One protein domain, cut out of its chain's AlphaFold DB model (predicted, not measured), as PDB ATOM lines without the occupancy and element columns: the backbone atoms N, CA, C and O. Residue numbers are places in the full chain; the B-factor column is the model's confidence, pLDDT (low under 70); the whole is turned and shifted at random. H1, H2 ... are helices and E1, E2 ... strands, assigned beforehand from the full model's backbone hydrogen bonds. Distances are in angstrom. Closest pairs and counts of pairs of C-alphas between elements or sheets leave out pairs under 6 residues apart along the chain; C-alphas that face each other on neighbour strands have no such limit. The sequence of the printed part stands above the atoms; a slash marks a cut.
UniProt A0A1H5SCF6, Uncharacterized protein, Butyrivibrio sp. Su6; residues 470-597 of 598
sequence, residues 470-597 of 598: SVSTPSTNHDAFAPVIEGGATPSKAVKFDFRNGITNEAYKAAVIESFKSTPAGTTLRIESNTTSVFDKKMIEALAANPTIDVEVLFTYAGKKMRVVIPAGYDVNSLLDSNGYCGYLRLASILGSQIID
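This is residues 470 to 597 of the 598 residues of an uncharacterized protein of Butyrivibrio sp. Su6 (UniProt A0A1H5SCF6). A strongly twisted sheet of six strands forms one wall of the domain, with helices H1 and H4 covering one face and a long unnamed link, residues 473 to 492, looping out on the side away from these helices. On the helices' side, the short strand pair E4 and E7 and the helices H2 and H3 fill out the rest of the body. The printed part has 128 residues with four named helices and eight named strands, in the order E1 E2 H1 E3 E4 H2 E5 E6 H3 E7 H4 E8. The large sheet runs E1, E2, E3, E5, E6, E8 and is mixed, E4 and E7 are an antiparallel pair, and the class is mixed, helices and strands. The whole is compact, with a radius of gyration of the C-alphas of 13.8 A and spans of 44 by 33 by 29 A.

In the large sheet E1 holds residues 470 to 472, beginning at C-alpha 470 (17.274, -29.434, 30.193). E2 is residues 493 to 497, 13.7 A long, and E3 is residues 524 to 529, 16.5 A. E5, residues 550 to 557, is the longest strand at 21.9 A; it runs from C-alpha 550 (36.210, -29.236, 25.978) to C-alpha 557 (28.889, -28.984, 46.581). E6, residues 560 to 566, measures 19.8 A, and E8, residues 594 to 596, ends at C-alpha 596 (31.603, -19.604, 40.843). The longest helix is H1, residues 505 to 518, 19.9 A. H2 is residues 537 to 544, 10.3 A; H3 is residues 572 to 575; H4 is residues 584 to 591, 10.2 A. The small sheet has E4, residues 534 to 536, and E7, residues 581 to 583.

The inner strands E3 and E5 are parallel, at 16 degrees, with N 527 and O 552 2.8 A apart, within hydrogen-bond range. E2 and E3 are parallel at 12 degrees, with N 528 and O 495 at 2.8 A. E1, an edge strand, is antiparallel to E2 in a hairpin, with N 472 and O 494 at 2.8 A. E5 and E6 form an antiparallel hairpin, with N 553 and O 564 at 2.8 A. E8, the other edge strand, is antiparallel to E6 at 134 degrees, with N 563 and O 594 at 2.8 A. H1 and H4 lie on the same face, making two layers, helices on one face of a sheet. H1 is over E2 and E3 at a height over the sheet of 9.8 A and runs along the strands, at 3 degrees to E2 on the local plane; the closest C-alphas of H1 and E3 are those of Ser 515 and Leu 525, 7.5 A apart. E2, H1 and E3 form a strand-helix-strand unit, two parallel neighbour strands with a helix between, whose crossover is right-handed. H4 has a height over the sheet of 8.3 A and runs slantwise to the strands, at 52 degrees to E6 on the local plane; it is over E6 and only just over E5, where 3 of its 8 C-alphas fall. Its closest C-alpha pair with E6 is Val 564 and Ala 588, 5.8 A. H2 is not on the sheet; it touches H1 at a shallow tilt of 13 degrees, the same way, closest at the C-alphas of Ile 513 and Met 539, 5.3 A. H3 touches H2, closest at the C-alphas of Ala 544 and Val 572, 6.2 A. H1 and H4 are apart. E4 and E7 are antiparallel, with N 535 and O 582 at 2.8 A. Every O i to N i+4 pair is within hydrogen-bond range in H1, H2 and H4, and H3 is too short for such a pair.

The two C-alphas farthest apart are those of Asn 477 and Ser 578, 44.8 A. The printed part has no cut. The link from E1 to E2, 20 residues, is long. The mean pLDDT of the printed part is 73.1, and 36 residues are under 70, among them residues 470 to 491 and 500 to 504.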
ATOM      1  N   SER A 470      17.472 -30.520  31.165       57.66
ATOM      2  CA  SER A 470      17.274 -29.434  30.193       57.66
ATOM      3  C   SER A 470      18.475 -29.339  29.260       57.66
ATOM      4  O   SER A 470      19.600 -29.201  29.727       57.66
ATOM      5  N   VAL A 471      18.252 -29.404  27.946       51.44
ATOM      6  CA  VAL A 471      19.305 -29.285  26.922       51.44
ATOM      7  C   VAL A 471      19.132 -27.959  26.193       51.44
ATOM      8  O   VAL A 471      18.037 -27.634  25.748       51.44
ATOM      9  N   SER A 472      20.218 -27.207  26.046       57.84
ATOM     10  CA  SER A 472      20.252 -25.908  25.372       57.84
ATOM     11  C   SER A 472      21.379 -25.866  24.340       57.84
ATOM     12  O   SER A 472      22.465 -26.409  24.554       57.84
ATOM     13  N   THR A 473      21.099 -25.238  23.200       49.50
ATOM     14  CA  THR A 473      22.046 -24.957  22.109       49.50
ATOM     15  C   THR A 473      21.868 -23.488  21.713       49.50
ATOM     16  O   THR A 473      20.751 -22.981  21.852       49.50
ATOM     17  N   PRO A 474      22.915 -22.770  21.266       40.34
ATOM     18  CA  PRO A 474      22.779 -21.386  20.837       40.34
ATOM     19  C   PRO A 474      21.889 -21.325  19.591       40.34
ATOM     20  O   PRO A 474      22.341 -21.559  18.473       40.34
ATOM     21  N   SER A 475      20.609 -21.012  19.786       35.78
ATOM     22  CA  SER A 475      19.743 -20.499  18.727       35.78
ATOM     23  C   SER A 475      19.797 -18.974  18.754       35.78
ATOM     24  O   SER A 475      20.020 -18.369  19.803       35.78
ATOM     25  N   THR A 476      19.586 -18.338  17.606       31.75
ATOM     26  CA  THR A 476      19.645 -16.882  17.404       31.75
ATOM     27  C   THR A 476      18.622 -16.061  18.204       31.75
ATOM     28  O   THR A 476      18.438 -14.894  17.887       31.75
ATOM     29  N   ASN A 477      17.957 -16.605  19.230       29.09
ATOM     30  CA  ASN A 477      17.060 -15.855  20.104       29.09
ATOM     31  C   ASN A 477      17.058 -16.387  21.555       29.09
ATOM     32  O   ASN A 477      16.571 -17.475  21.838       29.09
ATOM     33  N   HIS A 478      17.561 -15.543  22.460       34.47
ATOM     34  CA  HIS A 478      17.006 -15.220  23.783       34.47
ATOM     35  C   HIS A 478      16.803 -16.263  24.904       34.47
ATOM     36  O   HIS A 478      16.170 -15.902  25.890       34.47
ATOM     37  N   ASP A 479      17.445 -17.431  24.888       31.14
ATOM     38  CA  ASP A 479      17.721 -18.174  26.136       31.14
ATOM     39  C   ASP A 479      19.219 -18.111  26.436       31.14
ATOM     40  O   ASP A 479      20.009 -18.980  26.065       31.14
ATOM     41  N   ALA A 480      19.627 -16.992  27.039       33.41
ATOM     42  CA  ALA A 480      21.014 -16.719  27.379       33.41
ATOM     43  C   ALA A 480      21.583 -17.847  28.252       33.41
ATOM     44  O   ALA A 480      21.089 -18.120  29.350       33.41
ATOM     45  N   PHE A 481      22.673 -18.465  27.789       40.12
ATOM     46  CA  PHE A 481      23.609 -19.116  28.697       40.12
ATOM     47  C   PHE A 481      23.901 -18.121  29.830       40.12
ATOM     48  O   PHE A 481      24.149 -16.943  29.563       40.12
ATOM     49  N   ALA A 482      23.816 -18.573  31.088       39.28
ATOM     50  CA  ALA A 482      24.238 -17.770  32.240       39.28
ATOM     51  C   ALA A 482      25.608 -17.121  31.944       39.28
ATOM     52  O   ALA A 482      26.373 -17.743  31.192       39.28
ATOM     53  N   PRO A 483      25.891 -15.914  32.486       39.38
ATOM     54  CA  PRO A 483      26.937 -15.023  31.993       39.38
ATOM     55  C   PRO A 483      28.224 -15.772  31.676       39.38
ATOM     56  O   PRO A 483      28.608 -16.679  32.417       39.38
ATOM     57  N   VAL A 484      28.886 -15.383  30.585       40.75
ATOM     58  CA  VAL A 484      30.284 -15.750  30.345       40.75
ATOM     59  C   VAL A 484      31.044 -15.418  31.627       40.75
ATOM     60  O   VAL A 484      31.174 -14.252  31.992       40.75
ATOM     61  N   ILE A 485      31.451 -16.456  32.353       45.12
ATOM     62  CA  ILE A 485      32.278 -16.313  33.543       45.12
ATOM     63  C   ILE A 485      33.661 -15.933  33.021       45.12
ATOM     64  O   ILE A 485      34.133 -16.523  32.044       45.12
ATOM     65  N   GLU A 486      34.252 -14.901  33.615       33.94
ATOM     66  CA  GLU A 486      35.498 -14.278  33.173       33.94
ATOM     67  C   GLU A 486      36.564 -15.343  32.831       33.94
ATOM     68  O   GLU A 486      36.928 -16.168  33.668       33.94
ATOM     69  N   GLY A 487      37.009 -15.369  31.567       39.06
ATOM     70  CA  GLY A 487      38.031 -16.302  31.067       39.06
ATOM     71  C   GLY A 487      37.543 -17.623  30.442       39.06
ATOM     72  O   GLY A 487      38.383 -18.427  30.048       39.06
ATOM     73  N   GLY A 488      36.232 -17.878  30.320       44.22
ATOM     74  CA  GLY A 488      35.690 -19.092  29.679       44.22
ATOM     75  C   GLY A 488      35.189 -18.901  28.236       44.22
ATOM     76  O   GLY A 488      34.571 -17.887  27.914       44.22
ATOM     77  N   ALA A 489      35.393 -19.902  27.368       50.38
ATOM     78  CA  ALA A 489      34.749 -19.967  26.051       50.38
ATOM     79  C   ALA A 489      33.222 -20.144  26.187       50.38
ATOM     80  O   ALA A 489      32.736 -20.797  27.113       50.38
ATOM     81  N   THR A 490      32.442 -19.560  25.271       62.09
ATOM     82  CA  THR A 490      30.975 -19.719  25.273       62.09
ATOM     83  C   THR A 490      30.615 -21.153  24.862       62.09
ATOM     84  O   THR A 490      31.042 -21.577  23.786       62.09
ATOM     85  N   PRO A 491      29.839 -21.910  25.662       68.56
ATOM     86  CA  PRO A 491      29.521 -23.294  25.332       68.56
ATOM     87  C   PRO A 491      28.624 -23.374  24.090       68.56
ATOM     88  O   PRO A 491      27.621 -22.670  23.982       68.56
ATOM     89  N   SER A 492      28.963 -24.272  23.164       72.44
ATOM     90  CA  SER A 492      28.145 -24.574  21.978       72.44
ATOM     91  C   SER A 492      26.939 -25.452  22.328       72.44
ATOM     92  O   SER A 492      25.978 -25.544  21.565       72.44
ATOM     93  N   LYS A 493      26.976 -26.098  23.496       77.88
ATOM     94  CA  LYS A 493      25.895 -26.907  24.046       77.88
ATOM     95  C   LYS A 493      25.969 -26.900  25.566       77.88
ATOM     96  O   LYS A 493      27.056 -27.009  26.128       77.88
ATOM     97  N   ALA A 494      24.825 -26.819  26.241       76.50
ATOM     98  CA  ALA A 494      24.753 -27.043  27.681       76.50
ATOM     99  C   ALA A 494      23.613 -27.991  28.046       76.50
ATOM    100  O   ALA A 494      22.498 -27.862  27.535       76.50
ATOM    101  N   VAL A 495      23.886 -28.911  28.963       77.56
ATOM    102  CA  VAL A 495      22.901 -29.828  29.536       77.56
ATOM    103  C   VAL A 495      22.859 -29.636  31.038       77.56
ATOM    104  O   VAL A 495      23.896 -29.661  31.693       77.56
ATOM    105  N   LYS A 496      21.661 -29.426  31.578       83.00
ATOM    106  CA  LYS A 496      21.414 -29.211  33.001       83.00
ATOM    107  C   LYS A 496      20.658 -30.385  33.604       83.00
ATOM    108  O   LYS A 496      19.697 -30.860  33.003       83.00
ATOM    109  N   PHE A 497      21.062 -30.788  34.801       77.56
ATOM    110  CA  PHE A 497      20.514 -31.896  35.569       77.56
ATOM    111  C   PHE A 497      20.072 -31.414  36.955       77.56
ATOM    112  O   PHE A 497      20.889 -31.091  37.820       77.56
ATOM    113  N   ASP A 498      18.764 -31.390  37.182       76.81
ATOM    114  CA  ASP A 498      18.179 -31.214  38.506       76.81
ATOM    115  C   ASP A 498      17.835 -32.578  39.118       76.81
ATOM    116  O   ASP A 498      16.743 -33.120  38.925       76.81
ATOM    117  N   PHE A 499      18.768 -33.126  39.897       70.31
ATOM    118  CA  PHE A 499      18.590 -34.417  40.564       70.31
ATOM    119  C   PHE A 499      17.528 -34.388  41.676       70.31
ATOM    120  O   PHE A 499      17.051 -35.446  42.082       70.31
ATOM    121  N   ARG A 500      17.090 -33.206  42.139       67.56
ATOM    122  CA  ARG A 500      15.977 -33.087  43.101       67.56
ATOM    123  C   ARG A 500      14.637 -33.421  42.445       67.56
ATOM    124  O   ARG A 500      13.709 -33.809  43.144       67.56
ATOM    125  N   ASN A 501      14.563 -33.345  41.114       68.19
ATOM    126  CA  ASN A 501      13.373 -33.663  40.325       68.19
ATOM    127  C   ASN A 501      13.383 -35.107  39.782       68.19
ATOM    128  O   ASN A 501      12.842 -35.368  38.708       68.19
ATOM    129  N   GLY A 502      14.000 -36.049  40.510       55.34
ATOM    130  CA  GLY A 502      13.815 -37.491  40.293       55.34
ATOM    131  C   GLY A 502      14.446 -38.064  39.019       55.34
ATOM    132  O   GLY A 502      13.870 -38.962  38.407       55.34
ATOM    133  N   ILE A 503      15.609 -37.558  38.595       68.75
ATOM    134  CA  ILE A 503      16.344 -38.094  37.437       68.75
ATOM    135  C   ILE A 503      16.881 -39.496  37.763       68.75
ATOM    136  O   ILE A 503      17.643 -39.663  38.712       68.75
ATOM    137  N   THR A 504      16.521 -40.495  36.954       69.81
ATOM    138  CA  THR A 504      17.087 -41.855  37.037       69.81
ATOM    139  C   THR A 504      18.532 -41.891  36.532       69.81
ATOM    140  O   THR A 504      18.869 -41.157  35.594       69.81
ATOM    141  N   ASN A 505      19.352 -42.802  37.057       70.06
ATOM    142  CA  ASN A 505      20.745 -42.986  36.634       70.06
ATOM    143  C   ASN A 505      20.866 -43.280  35.128       70.06
ATOM    144  O   ASN A 505      21.751 -42.748  34.460       70.06
ATOM    145  N   GLU A 506      19.941 -44.062  34.570       64.56
ATOM    146  CA  GLU A 506      19.892 -44.409  33.148       64.56
ATOM    147  C   GLU A 506      19.635 -43.178  32.272       64.56
ATOM    148  O   GLU A 506      20.311 -42.986  31.259       64.56
ATOM    149  N   ALA A 507      18.691 -42.320  32.672       61.97
ATOM    150  CA  ALA A 507      18.376 -41.086  31.952       61.97
ATOM    151  C   ALA A 507      19.540 -40.084  31.991       61.97
ATOM    152  O   ALA A 507      19.861 -39.471  30.972       61.97
ATOM    153  N   TYR A 508      20.208 -39.956  33.142       80.12
ATOM    154  CA  TYR A 508      21.419 -39.148  33.272       80.12
ATOM    155  C   TYR A 508      22.540 -39.674  32.361       80.12
ATOM    156  O   TYR A 508      23.067 -38.928  31.536       80.12
ATOM    157  N   LYS A 509      22.826 -40.980  32.417       80.62
ATOM    158  CA  LYS A 509      23.825 -41.640  31.566       80.62
ATOM    159  C   LYS A 509      23.560 -41.446  30.078       80.62
ATOM    160  O   LYS A 509      24.471 -41.084  29.334       80.62
ATOM    161  N   ALA A 510      22.327 -41.682  29.640       70.19
ATOM    162  CA  ALA A 510      21.946 -41.534  28.241       70.19
ATOM    163  C   ALA A 510      22.127 -40.086  27.760       70.19
ATOM    164  O   ALA A 510      22.694 -39.863  26.692       70.19
ATOM    165  N   ALA A 511      21.710 -39.106  28.566       72.88
ATOM    166  CA  ALA A 511      21.843 -37.691  28.235       72.88
ATOM    167  C   ALA A 511      23.310 -37.231  28.166       72.88
ATOM    168  O   ALA A 511      23.667 -36.475  27.261       72.88
ATOM    169  N   VAL A 512      24.169 -37.696  29.079       86.94
ATOM    170  CA  VAL A 512      25.609 -37.388  29.062       86.94
ATOM    171  C   VAL A 512      26.289 -37.994  27.830       86.94
ATOM    172  O   VAL A 512      26.954 -37.271  27.089       86.94
ATOM    173  N   ILE A 513      26.061 -39.284  27.548       84.00
ATOM    174  CA  ILE A 513      26.624 -39.965  26.366       84.00
ATOM    175  C   ILE A 513      26.196 -39.267  25.074       84.00
ATOM    176  O   ILE A 513      27.025 -39.024  24.197       84.00
ATOM    177  N   GLU A 514      24.912 -38.931  24.948       79.75
ATOM    178  CA  GLU A 514      24.405 -38.231  23.769       79.75
ATOM    179  C   GLU A 514      25.036 -36.844  23.631       79.75
ATOM    180  O   GLU A 514      25.357 -36.410  22.526       79.75
ATOM    181  N   SER A 515      25.280 -36.153  24.744       82.25
ATOM    182  CA  SER A 515      25.916 -34.835  24.735       82.25
ATOM    183  C   SER A 515      27.366 -34.888  24.266       82.25
ATOM    184  O   SER A 515      27.744 -34.052  23.449       82.25
ATOM    185  N   PHE A 516      28.150 -35.884  24.685       90.25
ATOM    186  CA  PHE A 516      29.511 -36.074  24.171       90.25
ATOM    187  C   PHE A 516      29.532 -36.362  22.668       90.25
ATOM    188  O   PHE A 516      30.342 -35.792  21.939       90.25
ATOM    189  N   LYS A 517      28.596 -37.182  22.179       85.75
ATOM    190  CA  LYS A 517      28.514 -37.548  20.755       85.75
ATOM    191  C   LYS A 517      28.066 -36.405  19.849       85.75
ATOM    192  O   LYS A 517      28.550 -36.282  18.732       85.75
ATOM    193  N   SER A 518      27.109 -35.604  20.308       81.19
ATOM    194  CA  SER A 518      26.449 -34.585  19.479       81.19
ATOM    195  C   SER A 518      27.051 -33.184  19.611       81.19
ATOM    196  O   SER A 518      26.600 -32.270  18.921       81.19
ATOM    197  N   THR A 519      28.044 -32.985  20.485       81.38
ATOM    198  CA  THR A 519      28.762 -31.704  20.580       81.38
ATOM    199  C   THR A 519      29.735 -31.567  19.403       81.38
ATOM    200  O   THR A 519      30.560 -32.462  19.204       81.38
ATOM    201  N   PRO A 520      29.669 -30.469  18.620       77.50
ATOM    202  CA  PRO A 520      30.566 -30.256  17.488       77.50
ATOM    203  C   PRO A 520      32.044 -30.229  17.892       77.50
ATOM    204  O   PRO A 520      32.401 -29.654  18.921       77.50
ATOM    205  N   ALA A 521      32.902 -30.801  17.047       76.50
ATOM    206  CA  ALA A 521      34.351 -30.800  17.231       76.50
ATOM    207  C   ALA A 521      34.920 -29.378  17.382       76.50
ATOM    208  O   ALA A 521      34.466 -28.452  16.708       76.50
ATOM    209  N   GLY A 522      35.923 -29.210  18.249       72.25
ATOM    210  CA  GLY A 522      36.568 -27.918  18.510       72.25
ATOM    211  C   GLY A 522      35.707 -26.930  19.302       72.25
ATOM    212  O   GLY A 522      35.964 -25.729  19.254       72.25
ATOM    213  N   THR A 523      34.661 -27.404  19.988       76.94
ATOM    214  CA  THR A 523      33.767 -26.563  20.799       76.94
ATOM    215  C   THR A 523      33.629 -27.076  22.234       76.94
ATOM    216  O   THR A 523      34.095 -28.165  22.562       76.94
ATOM    217  N   THR A 524      32.982 -26.292  23.098       80.12
ATOM    218  CA  THR A 524      32.807 -26.616  24.521       80.12
ATOM    219  C   THR A 524      31.395 -27.126  24.828       80.12
ATOM    220  O   THR A 524      30.405 -26.451  24.528       80.12
ATOM    221  N   LEU A 525      31.305 -28.273  25.505       84.81
ATOM    222  CA  LEU A 525      30.093 -28.797  26.136       84.81
ATOM    223  C   LEU A 525      30.054 -28.402  27.616       84.81
ATOM    224  O   LEU A 525      30.987 -28.690  28.354       84.81
ATOM    225  N   ARG A 526      28.934 -27.847  28.084       86.31
ATOM    226  CA  ARG A 526      28.670 -27.628  29.512       86.31
ATOM    227  C   ARG A 526      27.723 -28.688  30.072       86.31
ATOM    228  O   ARG A 526      26.616 -28.864  29.573       86.31
ATOM    229  N   ILE A 527      28.119 -29.345  31.151       88.00
ATOM    230  CA  ILE A 527      27.285 -30.234  31.959       88.00
ATOM    231  C   ILE A 527      27.065 -29.548  33.303       88.00
ATOM    232  O   ILE A 527      28.009 -29.338  34.047       88.00
ATOM    233  N   GLU A 528      25.833 -29.179  33.627       86.31
ATOM    234  CA  GLU A 528      25.488 -28.501  34.876       86.31
ATOM    235  C   GLU A 528      24.596 -29.391  35.744       86.31
ATOM    236  O   GLU A 528      23.628 -29.962  35.255       86.31
ATOM    237  N   SER A 529      24.874 -29.489  37.039       80.38
ATOM    238  CA  SER A 529      24.025 -30.185  38.003       80.38
ATOM    239  C   SER A 529      23.861 -29.405  39.305       80.38
ATOM    240  O   SER A 529      24.697 -28.596  39.699       80.38
ATOM    241  N   ASN A 530      22.773 -29.665  40.023       78.44
ATOM    242  CA  ASN A 530      22.512 -29.044  41.326       78.44
ATOM    243  C   ASN A 530      23.076 -29.822  42.532       78.44
ATOM    244  O   ASN A 530      22.800 -29.468  43.681       78.44
ATOM    245  N   THR A 531      23.819 -30.900  42.276       77.88
ATOM    246  CA  THR A 531      24.531 -31.719  43.265       77.88
ATOM    247  C   THR A 531      25.681 -32.483  42.596       77.88
ATOM    248  O   THR A 531      25.809 -32.460  41.369       77.88
ATOM    249  N   THR A 532      26.524 -33.155  43.376       81.25
ATOM    250  CA  THR A 532      27.602 -34.022  42.880       81.25
ATOM    251  C   THR A 532      27.050 -35.263  42.177       81.25
ATOM    252  O   THR A 532      26.088 -35.861  42.652       81.25
ATOM    253  N   SER A 533      27.693 -35.682  41.087       84.62
ATOM    254  CA  SER A 533      27.398 -36.937  40.387       84.62
ATOM    255  C   SER A 533      28.698 -37.623  39.944       84.62
ATOM    256  O   SER A 533      29.779 -37.284  40.430       84.62
ATOM    257  N   VAL A 534      28.599 -38.616  39.065       86.94
ATOM    258  CA  VAL A 534      29.697 -39.485  38.630       86.94
ATOM    259  C   VAL A 534      29.584 -39.757  37.130       86.94
ATOM    260  O   VAL A 534      28.486 -39.912  36.607       86.94
ATOM    261  N   PHE A 535      30.714 -39.832  36.432       93.00
ATOM    262  CA  PHE A 535      30.806 -40.435  35.106       93.00
ATOM    263  C   PHE A 535      31.204 -41.897  35.238       93.00
ATOM    264  O   PHE A 535      32.187 -42.218  35.900       93.00
ATOM    265  N   ASP A 536      30.460 -42.789  34.597       84.31
ATOM    266  CA  ASP A 536      30.872 -44.185  34.495       84.31
ATOM    267  C   ASP A 536      31.739 -44.431  33.259       84.31
ATOM    268  O   ASP A 536      31.824 -43.603  32.345       84.31
ATOM    269  N   LYS A 537      32.345 -45.617  33.214       87.88
ATOM    270  CA  LYS A 537      33.184 -46.071  32.107       87.88
ATOM    271  C   LYS A 537      32.565 -45.851  30.719       87.88
ATOM    272  O   LYS A 537      33.264 -45.381  29.832       87.88
ATOM    273  N   LYS A 538      31.266 -46.107  30.517       87.12
ATOM    274  CA  LYS A 538      30.626 -45.919  29.198       87.12
ATOM    275  C   LYS A 538      30.453 -44.442  28.840       87.12
ATOM    276  O   LYS A 538      30.457 -44.098  27.661       87.12
ATOM    277  N   MET A 539      30.271 -43.570  29.833       92.25
ATOM    278  CA  MET A 539      30.255 -42.121  29.608       92.25
ATOM    279  C   MET A 539      31.646 -41.620  29.200       92.25
ATOM    280  O   MET A 539      31.756 -40.856  28.245       92.25
ATOM    281  N   ILE A 540      32.700 -42.101  29.865       94.94
ATOM    282  CA  ILE A 540      34.093 -41.769  29.531       94.94
ATOM    283  C   ILE A 540      34.500 -42.325  28.161       94.94
ATOM    284  O   ILE A 540      35.096 -41.596  27.376       94.94
ATOM    285  N   GLU A 541      34.109 -43.552  27.815       89.06
ATOM    286  CA  GLU A 541      34.314 -44.121  26.473       89.06
ATOM    287  C   GLU A 541      33.660 -43.256  25.380       89.06
ATOM    288  O   GLU A 541      34.238 -43.047  24.314       89.06
ATOM    289  N   ALA A 542      32.467 -42.710  25.644       88.75
ATOM    290  CA  ALA A 542      31.795 -41.809  24.710       88.75
ATOM    291  C   ALA A 542      32.528 -40.467  24.548       88.75
ATOM    292  O   ALA A 542      32.543 -39.928  23.442       88.75
ATOM    293  N   LEU A 543      33.148 -39.946  25.612       93.31
ATOM    294  CA  LEU A 543      33.995 -38.754  25.538       93.31
ATOM    295  C   LEU A 543      35.319 -39.043  24.814       93.31
ATOM    296  O   LEU A 543      35.728 -38.260  23.964       93.31
ATOM    297  N   ALA A 544      35.946 -40.193  25.068       89.62
ATOM    298  CA  ALA A 544      37.173 -40.612  24.390       89.62
ATOM    299  C   ALA A 544      36.992 -40.723  22.865       89.62
ATOM    300  O   ALA A 544      37.917 -40.445  22.105       89.62
ATOM    301  N   ALA A 545      35.788 -41.087  22.407       90.19
ATOM    302  CA  ALA A 545      35.431 -41.123  20.989       90.19
ATOM    303  C   ALA A 545      35.261 -39.729  20.347       90.19
ATOM    304  O   ALA A 545      35.183 -39.633  19.122       90.19
ATOM    305  N   ASN A 546      35.212 -38.656  21.144       86.00
ATOM    306  CA  ASN A 546      35.191 -37.271  20.680       86.00
ATOM    307  C   ASN A 546      36.256 -36.438  21.424       86.00
ATOM    308  O   ASN A 546      35.917 -35.577  22.234       86.00
ATOM    309  N   PRO A 547      37.555 -36.652  21.148       84.25
ATOM    310  CA  PRO A 547      38.638 -36.029  21.910       84.25
ATOM    311  C   PRO A 547      38.809 -34.534  21.605       84.25
ATOM    312  O   PRO A 547      39.692 -33.894  22.155       84.25
ATOM    313  N   THR A 548      38.013 -33.964  20.702       82.69
ATOM    314  CA  THR A 548      38.207 -32.599  20.186       82.69
ATOM    315  C   THR A 548      37.357 -31.543  20.892       82.69
ATOM    316  O   THR A 548      37.363 -30.389  20.468       82.69
ATOM    317  N   ILE A 549      36.594 -31.925  21.919       81.06
ATOM    318  CA  ILE A 549      35.712 -31.020  22.663       81.06
ATOM    319  C   ILE A 549      36.250 -30.760  24.067       81.06
ATOM    320  O   ILE A 549      36.774 -31.665  24.712       81.06
ATOM    321  N   ASP A 550      36.049 -29.540  24.557       82.50
ATOM    322  CA  ASP A 550      36.210 -29.236  25.978       82.50
ATOM    323  C   ASP A 550      34.924 -29.600  26.726       82.50
ATOM    324  O   ASP A 550      33.819 -29.323  26.249       82.50
ATOM    325  N   VAL A 551      35.043 -30.170  27.925       91.25
ATOM    326  CA  VAL A 551      33.893 -30.475  28.789       91.25
ATOM    327  C   VAL A 551      33.975 -29.669  30.070       91.25
ATOM    328  O   VAL A 551      34.827 -29.898  30.921       91.25
ATOM    329  N   GLU A 552      33.036 -28.752  30.243       88.19
ATOM    330  CA  GLU A 552      32.878 -27.944  31.440       88.19
ATOM    331  C   GLU A 552      31.799 -28.543  32.347       88.19
ATOM    332  O   GLU A 552      30.619 -28.547  32.008       88.19
ATOM    333  N   VAL A 553      32.187 -29.024  33.525       92.25
ATOM    334  CA  VAL A 553      31.279 -29.601  34.519       92.25
ATOM    335  C   VAL A 553      31.028 -28.589  35.634       92.25
ATOM    336  O   VAL A 553      31.940 -28.237  36.381       92.25
ATOM    337  N   LEU A 554      29.785 -28.128  35.758       85.31
ATOM    338  CA  LEU A 554      29.308 -27.257  36.824       85.31
ATOM    339  C   LEU A 554      28.471 -28.061  37.818       85.31
ATOM    340  O   LEU A 554      27.500 -28.691  37.416       85.31
ATOM    341  N   PHE A 555      28.777 -28.019  39.111       84.19
ATOM    342  CA  PHE A 555      27.987 -28.743  40.112       84.19
ATOM    343  C   PHE A 555      27.950 -28.037  41.463       84.19
ATOM    344  O   PHE A 555      28.879 -27.323  41.823       84.19
ATOM    345  N   THR A 556      26.888 -28.226  42.245       80.25
ATOM    346  CA  THR A 556      26.827 -27.687  43.613       80.25
ATOM    347  C   THR A 556      27.399 -28.679  44.624       80.25
ATOM    348  O   THR A 556      26.948 -29.821  44.696       80.25
ATOM    349  N   TYR A 557      28.345 -28.232  45.451       77.19
ATOM    350  CA  TYR A 557      28.889 -28.984  46.581       77.19
ATOM    351  C   TYR A 557      29.089 -28.054  47.782       77.19
ATOM    352  O   TYR A 557      29.543 -26.925  47.624       77.19
ATOM    353  N   ALA A 558      28.699 -28.502  48.980       71.38
ATOM    354  CA  ALA A 558      28.785 -27.715  50.219       71.38
ATOM    355  C   ALA A 558      28.201 -26.282  50.110       71.38
ATOM    356  O   ALA A 558      28.742 -25.325  50.657       71.38
ATOM    357  N   GLY A 559      27.100 -26.122  49.363       72.12
ATOM    358  CA  GLY A 559      26.448 -24.826  49.137       72.12
ATOM    359  C   GLY A 559      27.153 -23.901  48.136       72.12
ATOM    360  O   GLY A 559      26.643 -22.818  47.870       72.12
ATOM    361  N   LYS A 560      28.280 -24.322  47.548       74.00
ATOM    362  CA  LYS A 560      29.041 -23.574  46.539       74.00
ATOM    363  C   LYS A 560      28.873 -24.195  45.157       74.00
ATOM    364  O   LYS A 560      28.745 -25.414  45.034       74.00
ATOM    365  N   LYS A 561      28.872 -23.370  44.107       79.88
ATOM    366  CA  LYS A 561      28.876 -23.843  42.719       79.88
ATOM    367  C   LYS A 561      30.321 -24.024  42.262       79.88
ATOM    368  O   LYS A 561      31.092 -23.074  42.260       79.88
ATOM    369  N   MET A 562      30.675 -25.249  41.908       77.06
ATOM    370  CA  MET A 562      32.000 -25.665  41.462       77.06
ATOM    371  C   MET A 562      32.020 -25.774  39.938       77.06
ATOM    372  O   MET A 562      31.012 -26.147  39.339       77.06
ATOM    373  N   ARG A 563      33.169 -25.495  39.324       82.88
ATOM    374  CA  ARG A 563      33.448 -25.631  37.891       82.88
ATOM    375  C   ARG A 563      34.715 -26.433  37.678       82.88
ATOM    376  O   ARG A 563      35.738 -26.094  38.257       82.88
ATOM    377  N   VAL A 564      34.664 -27.431  36.809       84.31
ATOM    378  CA  VAL A 564      35.816 -28.239  36.386       84.31
ATOM    379  C   VAL A 564      35.836 -28.298  34.866       84.31
ATOM    380  O   VAL A 564      34.772 -28.346  34.257       84.31
ATOM    381  N   VAL A 565      37.016 -28.287  34.246       86.00
ATOM    382  CA  VAL A 565      37.152 -28.386  32.788       86.00
ATOM    383  C   VAL A 565      38.017 -29.588  32.437       86.00
ATOM    384  O   VAL A 565      39.141 -29.697  32.917       86.00
ATOM    385  N   ILE A 566      37.492 -30.466  31.587       87.94
ATOM    386  CA  ILE A 566      38.249 -31.504  30.888       87.94
ATOM    387  C   ILE A 566      38.647 -30.911  29.534       87.94
ATOM    388  O   ILE A 566      37.748 -30.665  28.724       87.94
ATOM    389  N   PRO A 567      39.933 -30.621  29.289       81.12
ATOM    390  CA  PRO A 567      40.347 -30.027  28.027       81.12
ATOM    391  C   PRO A 567      40.262 -31.039  26.880       81.12
ATOM    392  O   PRO A 567      40.429 -32.247  27.086       81.12
ATOM    393  N   ALA A 568      40.059 -30.545  25.661       77.00
ATOM    394  CA  ALA A 568      40.198 -31.352  24.455       77.00
ATOM    395  C   ALA A 568      41.577 -32.049  24.419       77.00
ATOM    396  O   ALA A 568      42.604 -31.467  24.765       77.00
ATOM    397  N   GLY A 569      41.601 -33.315  24.005       68.94
ATOM    398  CA  GLY A 569      42.801 -34.148  23.911       68.94
ATOM    399  C   GLY A 569      43.258 -34.785  25.228       68.94
ATOM    400  O   GLY A 569      44.241 -35.522  25.217       68.94
ATOM    401  N   TYR A 570      42.567 -34.544  26.348       80.75
ATOM    402  CA  TYR A 570      42.894 -35.174  27.630       80.75
ATOM    403  C   TYR A 570      42.726 -36.704  27.571       80.75
ATOM    404  O   TYR A 570      41.748 -37.200  27.007       80.75
ATOM    405  N   ASP A 571      43.631 -37.469  28.199       88.75
ATOM    406  CA  ASP A 571      43.450 -38.918  28.369       88.75
ATOM    407  C   ASP A 571      42.362 -39.197  29.412       88.75
ATOM    408  O   ASP A 571      42.616 -39.390  30.602       88.75
ATOM    409  N   VAL A 572      41.113 -39.206  28.959       87.25
ATOM    410  CA  VAL A 572      39.946 -39.353  29.830       87.25
ATOM    411  C   VAL A 572      39.851 -40.725  30.501       87.25
ATOM    412  O   VAL A 572      39.161 -40.846  31.511       87.25
ATOM    413  N   ASN A 573      40.566 -41.747  30.016       86.88
ATOM    414  CA  ASN A 573      40.587 -43.058  30.671       86.88
ATOM    415  C   ASN A 573      41.340 -43.015  32.007       86.88
ATOM    416  O   ASN A 573      40.983 -43.751  32.926       86.88
ATOM    417  N   SER A 574      42.310 -42.105  32.147       83.56
ATOM    418  CA  SER A 574      43.038 -41.872  33.403       83.56
ATOM    419  C   SER A 574      42.158 -41.292  34.525       83.56
ATOM    420  O   SER A 574      42.518 -41.360  35.700       83.56
ATOM    421  N   LEU A 575      40.975 -40.758  34.187       81.62
ATOM    422  CA  LEU A 575      40.038 -40.173  35.154       81.62
ATOM    423  C   LEU A 575      39.293 -41.229  35.980       81.62
ATOM    424  O   LEU A 575      38.805 -40.928  37.079       81.62
ATOM    425  N   LEU A 576      39.183 -42.452  35.454       78.75
ATOM    426  CA  LEU A 576      38.480 -43.554  36.101       78.75
ATOM    427  C   LEU A 576      39.249 -44.043  37.339       78.75
ATOM    428  O   LEU A 576      40.479 -44.047  37.387       78.75
ATOM    429  N   ASP A 577      38.522 -44.426  38.382       76.00
ATOM    430  CA  ASP A 577      39.065 -45.163  39.520       76.00
ATOM    431  C   ASP A 577      39.159 -46.672  39.230       76.00
ATOM    432  O   ASP A 577      38.805 -47.151  38.149       76.00
ATOM    433  N   SER A 578      39.617 -47.445  40.217       74.44
ATOM    434  CA  SER A 578      39.723 -48.906  40.115       74.44
ATOM    435  C   SER A 578      38.383 -49.611  39.865       74.44
ATOM    436  O   SER A 578      38.379 -50.767  39.450       74.44
ATOM    437  N   ASN A 579      37.256 -48.938  40.113       68.56
ATOM    438  CA  ASN A 579      35.906 -49.461  39.922       68.56
ATOM    439  C   ASN A 579      35.275 -48.985  38.600       68.56
ATOM    440  O   ASN A 579      34.148 -49.365  38.290       68.56
ATOM    441  N   GLY A 580      35.990 -48.189  37.798       74.44
ATOM    442  CA  GLY A 580      35.507 -47.692  36.512       74.44
ATOM    443  C   GLY A 580      34.583 -46.478  36.618       74.44
ATOM    444  O   GLY A 580      33.762 -46.273  35.719       74.44
ATOM    445  N   TYR A 581      34.726 -45.669  37.671       76.50
ATOM    446  CA  TYR A 581      33.950 -44.447  37.881       76.50
ATOM    447  C   TYR A 581      34.835 -43.207  38.060       76.50
ATOM    448  O   TYR A 581      35.952 -43.269  38.566       76.50
ATOM    449  N   CYS A 582      34.314 -42.043  37.676       85.44
ATOM    450  CA  CYS A 582      34.900 -40.738  37.954       85.44
ATOM    451  C   CYS A 582      33.845 -39.820  38.590       85.44
ATOM    452  O   CYS A 582      33.017 -39.225  37.903       85.44
ATOM    453  N   GLY A 583      33.843 -39.718  39.921       83.69
ATOM    454  CA  GLY A 583      32.993 -38.761  40.639       83.69
ATOM    455  C   GLY A 583      33.380 -37.312  40.340       83.69
ATOM    456  O   GLY A 583      34.553 -37.020  40.161       83.69
ATOM    457  N   TYR A 584      32.438 -36.369  40.361       87.88
ATOM    458  CA  TYR A 584      32.719 -34.946  40.104       87.88
ATOM    459  C   TYR A 584      33.735 -34.339  41.081       87.88
ATOM    460  O   TYR A 584      34.524 -33.481  40.696       87.88
ATOM    461  N   LEU A 585      33.767 -34.811  42.330       75.69
ATOM    462  CA  LEU A 585      34.781 -34.398  43.307       75.69
ATOM    463  C   LEU A 585      36.162 -34.988  42.999       75.69
ATOM    464  O   LEU A 585      37.164 -34.306  43.181       75.69
ATOM    465  N   ARG A 586      36.213 -36.218  42.477       81.88
ATOM    466  CA  ARG A 586      37.450 -36.825  41.965       81.88
ATOM    467  C   ARG A 586      37.926 -36.101  40.706       81.88
ATOM    468  O   ARG A 586      39.102 -35.798  40.567       81.88
ATOM    469  N   LEU A 587      37.006 -35.770  39.805       81.50
ATOM    470  CA  LEU A 587      37.296 -34.968  38.624       81.50
ATOM    471  C   LEU A 587      37.893 -33.617  39.033       81.50
ATOM    472  O   LEU A 587      38.931 -33.222  38.517       81.50
ATOM    473  N   ALA A 588      37.284 -32.957  40.022       74.44
ATOM    474  CA  ALA A 588      37.810 -31.734  40.607       74.44
ATOM    475  C   ALA A 588      39.190 -31.940  41.249       74.44
ATOM    476  O   ALA A 588      40.040 -31.067  41.107       74.44
ATOM    477  N   SER A 589      39.442 -33.050  41.954       64.69
ATOM    478  CA  SER A 589      40.745 -33.304  42.586       64.69
ATOM    479  C   SER A 589      41.858 -33.555  41.568       64.69
ATOM    480  O   SER A 589      42.997 -33.188  41.826       64.69
ATOM    481  N   ILE A 590      41.536 -34.164  40.422       64.31
ATOM    482  CA  ILE A 590      42.498 -34.450  39.349       64.31
ATOM    483  C   ILE A 590      42.753 -33.206  38.486       64.31
ATOM    484  O   ILE A 590      43.899 -32.898  38.177       64.31
ATOM    485  N   LEU A 591      41.694 -32.490  38.095       71.81
ATOM    486  CA  LEU A 591      41.765 -31.404  37.104       71.81
ATOM    487  C   LEU A 591      41.751 -29.996  37.712       71.81
ATOM    488  O   LEU A 591      41.923 -29.009  36.998       71.81
ATOM    489  N   GLY A 592      41.540 -29.886  39.022       64.44
ATOM    490  CA  GLY A 592      41.260 -28.619  39.689       64.44
ATOM    491  C   GLY A 592      39.794 -28.200  39.562       64.44
ATOM    492  O   GLY A 592      39.024 -28.743  38.771       64.44
ATOM    493  N   SER A 593      39.370 -27.233  40.378       70.81
ATOM    494  CA  SER A 593      38.033 -26.644  40.276       70.81
ATOM    495  C   SER A 593      38.018 -25.170  40.662       70.81
ATOM    496  O   SER A 593      38.809 -24.727  41.491       70.81
ATOM    497  N   GLN A 594      37.094 -24.417  40.068       72.06
ATOM    498  CA  GLN A 594      36.827 -23.016  40.385       72.06
ATOM    499  C   GLN A 594      35.498 -22.902  41.133       72.06
ATOM    500  O   GLN A 594      34.520 -23.553  40.767       72.06
ATOM    501  N   ILE A 595      35.450 -22.059  42.161       71.50
ATOM    502  CA  ILE A 595      34.186 -21.654  42.779       71.50
ATOM    503  C   ILE A 595      33.610 -20.521  41.930       71.50
ATOM    504  O   ILE A 595      34.309 -19.555  41.635       71.50
ATOM    505  N   ILE A 596      32.350 -20.650  41.532       67.25
ATOM    506  CA  ILE A 596      31.603 -19.604  40.843       67.25
ATOM    507  C   ILE A 596      30.693 -18.948  41.878       67.25
ATOM    508  O   ILE A 596      29.768 -19.596  42.380       67.25
ATOM    509  N   ASP A 597      30.957 -17.680  42.184       51.16
ATOM    510  CA  ASP A 597      30.029 -16.854  42.954       51.16
ATOM    511  C   ASP A 597      28.752 -16.641  42.125       51.16
ATOM    512  O   ASP A 597      28.815 -16.353  40.927       51.16
TER     513      ASP A 597